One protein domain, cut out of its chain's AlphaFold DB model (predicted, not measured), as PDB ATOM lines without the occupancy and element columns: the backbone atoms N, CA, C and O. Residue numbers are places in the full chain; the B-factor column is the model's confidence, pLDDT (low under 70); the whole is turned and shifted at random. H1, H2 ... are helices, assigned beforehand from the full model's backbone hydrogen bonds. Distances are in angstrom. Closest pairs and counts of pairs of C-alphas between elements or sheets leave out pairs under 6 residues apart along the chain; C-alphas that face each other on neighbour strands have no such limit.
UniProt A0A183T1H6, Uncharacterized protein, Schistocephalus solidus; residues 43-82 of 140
ATOM      1  N   SER A  43      37.103 -18.478  12.132       70.44
ATOM      2  CA  SER A  43      37.654 -17.673  11.045       70.44
ATOM      3  C   SER A  43      36.559 -16.829  10.396       70.44
ATOM      4  O   SER A  43      35.440 -17.295  10.192       70.44
ATOM      5  N   ILE A  44      36.889 -15.602   9.992       64.56
ATOM      6  CA  ILE A  44      35.948 -14.673   9.345       64.56
ATOM      7  C   ILE A  44      35.265 -15.324   8.121       64.56
ATOM      8  O   ILE A  44      34.086 -15.084   7.870       64.56
ATOM      9  N   ALA A  45      35.950 -16.232   7.416       59.97
ATOM     10  CA  ALA A  45      35.366 -17.023   6.329       59.97
ATOM     11  C   ALA A  45      34.236 -17.977   6.786       59.97
ATOM     12  O   ALA A  45      33.256 -18.153   6.066       59.97
ATOM     13  N   GLN A  46      34.334 -18.560   7.986       61.47
ATOM     14  CA  GLN A  46      33.291 -19.414   8.574       61.47
ATOM     15  C   GLN A  46      32.049 -18.600   8.962       61.47
ATOM     16  O   GLN A  46      30.935 -19.087   8.793       61.47
ATOM     17  N   LEU A  47      32.226 -17.349   9.407       63.59
ATOM     18  CA  LEU A  47      31.115 -16.428   9.689       63.59
ATOM     19  C   LEU A  47      30.345 -16.046   8.414       63.59
ATOM     20  O   LEU A  47      29.123 -15.916   8.441       63.59
ATOM     21  N   PHE A  48      31.036 -15.914   7.277       61.78
ATOM     22  CA  PHE A  48      30.373 -15.732   5.984       61.78
ATOM     23  C   PHE A  48      29.673 -17.009   5.498       61.78
ATOM     24  O   PHE A  48      28.571 -16.911   4.965       61.78
ATOM     25  N   LEU A  49      30.251 -18.193   5.724       61.19
ATOM     26  CA  LEU A  49      29.619 -19.475   5.383       61.19
ATOM     27  C   LEU A  49      28.339 -19.741   6.194       61.19
ATOM     28  O   LEU A  49      27.345 -20.167   5.614       61.19
ATOM     29  N   SER A  50      28.325 -19.450   7.499       60.00
ATOM     30  CA  SER A  50      27.119 -19.609   8.324       60.00
ATOM     31  C   SER A  50      26.050 -18.553   8.016       60.00
ATOM     32  O   SER A  50      24.867 -18.883   7.966       60.00
ATOM     33  N   SER A  51      26.450 -17.310   7.727       58.88
ATOM     34  CA  SER A  51      25.540 -16.244   7.278       58.88
ATOM     35  C   SER A  51      24.895 -16.556   5.917       58.88
ATOM     36  O   SER A  51      23.698 -16.344   5.725       58.88
ATOM     37  N   LEU A  52      25.654 -17.160   4.992       58.59
ATOM     38  CA  LEU A  52      25.155 -17.643   3.697       58.59
ATOM     39  C   LEU A  52      24.140 -18.797   3.829       58.59
ATOM     40  O   LEU A  52      23.424 -19.093   2.875       58.59
ATOM     41  N   GLN A  53      24.056 -19.433   5.001       58.50
ATOM     42  CA  GLN A  53      23.149 -20.547   5.285       58.50
ATOM     43  C   GLN A  53      21.820 -20.109   5.938       58.50
ATOM     44  O   GLN A  53      21.048 -20.954   6.390       58.50
ATOM     45  N   ILE A  54      21.501 -18.807   5.939       60.59
ATOM     46  CA  ILE A  54      20.119 -18.331   6.119       60.59
ATOM     47  C   ILE A  54      19.341 -18.690   4.838       60.59
ATOM     48  O   ILE A  54      19.639 -18.131   3.779       60.59
ATOM     49  N   PRO A  55      18.353 -19.602   4.881       66.38
ATOM     50  CA  PRO A  55      17.635 -20.000   3.680       66.38
ATOM     51  C   PRO A  55      16.754 -18.847   3.181       66.38
ATOM     52  O   PRO A  55      16.146 -18.117   3.968       66.38
ATOM     53  N   ASN A  56      16.673 -18.686   1.858       67.50
ATOM     54  CA  ASN A  56      15.989 -17.559   1.217       67.50
ATOM     55  C   ASN A  56      14.511 -17.445   1.650       67.50
ATOM     56  O   ASN A  56      14.006 -16.338   1.834       67.50
ATOM     57  N   GLU A  57      13.832 -18.573   1.909       77.06
ATOM     58  CA  GLU A  57      12.465 -18.576   2.447       77.06
ATOM     59  C   GLU A  57      12.304 -17.814   3.775       77.06
ATOM     60  O   GLU A  57      11.254 -17.207   3.991       77.06
ATOM     61  N   HIS A  58      13.324 -17.776   4.641       84.38
ATOM     62  CA  HIS A  58      13.265 -17.051   5.913       84.38
ATOM     63  C   HIS A  58      13.264 -15.533   5.688       84.38
ATOM     64  O   HIS A  58      12.509 -14.814   6.338       84.38
ATOM     65  N   LEU A  59      14.057 -15.041   4.729       85.44
ATOM     66  CA  LEU A  59      14.060 -13.624   4.351       85.44
ATOM     67  C   LEU A  59      12.746 -13.229   3.664       85.44
ATOM     68  O   LEU A  59      12.188 -12.177   3.968       85.44
ATOM     69  N   VAL A  60      12.216 -14.084   2.783       87.44
ATOM     70  CA  VAL A  60      10.917 -13.857   2.124       87.44
ATOM     71  C   VAL A  60       9.771 -13.836   3.141       87.44
ATOM     72  O   VAL A  60       8.944 -12.927   3.093       87.44
ATOM     73  N   THR A  61       9.752 -14.773   4.093       90.00
ATOM     74  CA  THR A  61       8.763 -14.810   5.188       90.00
ATOM     75  C   THR A  61       8.873 -13.570   6.074       90.00
ATOM     76  O   THR A  61       7.882 -12.873   6.261       90.00
ATOM     77  N   GLN A  62      10.081 -13.210   6.520       92.44
ATOM     78  CA  GLN A  62      10.306 -12.019   7.348       92.44
ATOM     79  C   GLN A  62       9.844 -10.722   6.657       92.44
ATOM     80  O   GLN A  62       9.226  -9.871   7.297       92.44
ATOM     81  N   MET A  63      10.095 -10.570   5.352       90.81
ATOM     82  CA  MET A  63       9.596  -9.422   4.584       90.81
ATOM     83  C   MET A  63       8.067  -9.437   4.431       90.81
ATOM     84  O   MET A  63       7.444  -8.373   4.482       90.81
ATOM     85  N   ALA A  64       7.450 -10.611   4.268       91.38
ATOM     86  CA  ALA A  64       5.995 -10.748   4.204       91.38
ATOM     87  C   ALA A  64       5.326 -10.382   5.541       91.38
ATOM     88  O   ALA A  64       4.392  -9.578   5.547       91.38
ATOM     89  N   ASP A  65       5.850 -10.884   6.663       93.88
ATOM     90  CA  ASP A  65       5.340 -10.605   8.010       93.88
ATOM     91  C   ASP A  65       5.458  -9.111   8.356       93.88
ATOM     92  O   ASP A  65       4.473  -8.488   8.756       93.88
ATOM     93  N   MET A  66       6.616  -8.486   8.091       95.06
ATOM     94  CA  MET A  66       6.787  -7.032   8.249       95.06
ATOM     95  C   MET A  66       5.797  -6.225   7.394       95.06
ATOM     96  O   MET A  66       5.287  -5.195   7.838       95.06
ATOM     97  N   THR A  67       5.501  -6.681   6.174       93.94
ATOM     98  CA  THR A  67       4.530  -6.008   5.294       93.94
ATOM     99  C   THR A  67       3.105  -6.140   5.845       93.94
ATOM    100  O   THR A  67       2.360  -5.158   5.865       93.94
ATOM    101  N   ALA A  68       2.741  -7.314   6.370       93.06
ATOM    102  CA  ALA A  68       1.449  -7.548   7.011       93.06
ATOM    103  C   ALA A  68       1.266  -6.709   8.292       93.06
ATOM    104  O   ALA A  68       0.182  -6.160   8.514       93.06
ATOM    105  N   GLU A  69       2.316  -6.531   9.102       95.19
ATOM    106  CA  GLU A  69       2.291  -5.589  10.228       95.19
ATOM    107  C   GLU A  69       2.100  -4.139   9.758       95.19
ATOM    108  O   GLU A  69       1.265  -3.422  10.315       95.19
ATOM    109  N   MET A  70       2.803  -3.703   8.706       95.38
ATOM    110  CA  MET A  70       2.651  -2.347   8.161       95.38
ATOM    111  C   MET A  70       1.230  -2.062   7.654       95.38
ATOM    112  O   MET A  70       0.695  -0.983   7.923       95.38
ATOM    113  N   ASP A  71       0.595  -3.007   6.960       93.69
ATOM    114  CA  ASP A  71      -0.784  -2.833   6.487       93.69
ATOM    115  C   ASP A  71      -1.814  -2.942   7.628       93.69
ATOM    116  O   ASP A  71      -2.790  -2.186   7.644       93.69
ATOM    117  N   SER A  72      -1.558  -3.764   8.654       94.25
ATOM    118  CA  SER A  72      -2.337  -3.765   9.905       94.25
ATOM    119  C   SER A  72      -2.267  -2.407  10.620       94.25
ATOM    120  O   SER A  72      -3.298  -1.850  11.010       94.25
ATOM    121  N   LEU A  73      -1.073  -1.815  10.732       94.00
ATOM    122  CA  LEU A  73      -0.862  -0.496  11.336       94.00
ATOM    123  C   LEU A  73      -1.524   0.633  10.527       94.00
ATOM    124  O   LEU A  73      -2.140   1.521  11.125       94.00
ATOM    125  N   LYS A  74      -1.480   0.588   9.185       92.62
ATOM    126  CA  LYS A  74      -2.258   1.508   8.329       92.62
ATOM    127  C   LYS A  74      -3.755   1.397   8.607       92.62
ATOM    128  O   LYS A  74      -4.403   2.416   8.835       92.62
ATOM    129  N   LEU A  75      -4.301   0.180   8.624       90.69
ATOM    130  CA  LEU A  75      -5.734  -0.054   8.816       90.69
ATOM    131  C   LEU A  75      -6.195   0.408  10.209       90.69
ATOM    132  O   LEU A  75      -7.258   1.019  10.345       90.69
ATOM    133  N   GLN A  76      -5.370   0.215  11.243       92.31
ATOM    134  CA  GLN A  76      -5.605   0.793  12.570       92.31
ATOM    135  C   GLN A  76      -5.591   2.331  12.544       92.31
ATOM    136  O   GLN A  76      -6.469   2.957  13.144       92.31
ATOM    137  N   LEU A  77      -4.649   2.956  11.830       89.38
ATOM    138  CA  LEU A  77      -4.567   4.414  11.696       89.38
ATOM    139  C   LEU A  77      -5.776   5.000  10.943       89.38
ATOM    140  O   LEU A  77      -6.341   6.009  11.381       89.38
ATOM    141  N   GLU A  78      -6.228   4.359   9.864       86.81
ATOM    142  CA  GLU A  78      -7.459   4.731   9.154       86.81
ATOM    143  C   GLU A  78      -8.693   4.576  10.050       86.81
ATOM    144  O   GLU A  78      -9.520   5.487  10.135       86.81
ATOM    145  N   HIS A  79      -8.796   3.482  10.806       83.19
ATOM    146  CA  HIS A  79      -9.907   3.271  11.731       83.19
ATOM    147  C   HIS A  79      -9.935   4.330  12.852       83.19
ATOM    148  O   HIS A  79     -10.995   4.884  13.155       83.19
ATOM    149  N   LEU A  80      -8.779   4.682  13.427       81.56
ATOM    150  CA  LEU A  80      -8.657   5.724  14.454       81.56
ATOM    151  C   LEU A  80      -8.974   7.126  13.911       81.56
ATOM    152  O   LEU A  80      -9.674   7.899  14.570       81.56
ATOM    153  N   THR A  81      -8.498   7.467  12.711       72.81
ATOM    154  CA  THR A  81      -8.761   8.777  12.085       72.81
ATOM    155  C   THR A  81     -10.210   8.907  11.603       72.81
ATOM    156  O   THR A  81     -10.832   9.949  11.834       72.81
ATOM    157  N   SER A  82     -10.797   7.836  11.062       70.56
ATOM    158  CA  SER A  82     -12.224   7.729  10.724       70.56
ATOM    159  C   SER A  82     -13.123   7.863  11.961       70.56
ATOM    160  O   SER A  82     -14.056   8.672  11.985       70.56
TER     161      SER A  82
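This is residues 43 to 82 of the 140 residues of an uncharacterized protein of Schistocephalus solidus (UniProt A0A183T1H6). One long straight helix, H2, makes most of the length, and a short helix, H1, continues the chain's line beyond one end of it as the short arm of a wide-open V. The two do not pack on each other, and residues 43 to 82 stand free. The printed part has 40 residues with two named helices, H1 then H2, no named strand, and the class all helix. It is extended, a rod spanning 56 by 17 by 5 A, with a radius of gyration of the C-alphas of 17.3 A.

H2, residues 56 to 82, and H1, residues 44 to 51, are apart, with no C-alpha of the one within 8 A of the other. A tight link of 4 residues runs between them. In H1 and H2 every O i to N i+4 pair is within hydrogen-bond range.

H2 is 39.1 A long, from C-alpha 56 at (15.989, -17.559, 1.217) to C-alpha 82 at (-12.224, 7.729, 10.724). H1 is 10.7 A long and begins at C-alpha 44, (35.948, -14.673, 9.345).

The C-alphas of Ser 43 and Ser 82, the two farthest apart, are 56.0 A apart. The printed part has no cut and no long link. Its mean pLDDT is 79.5, with residues 44 to 56 under 70.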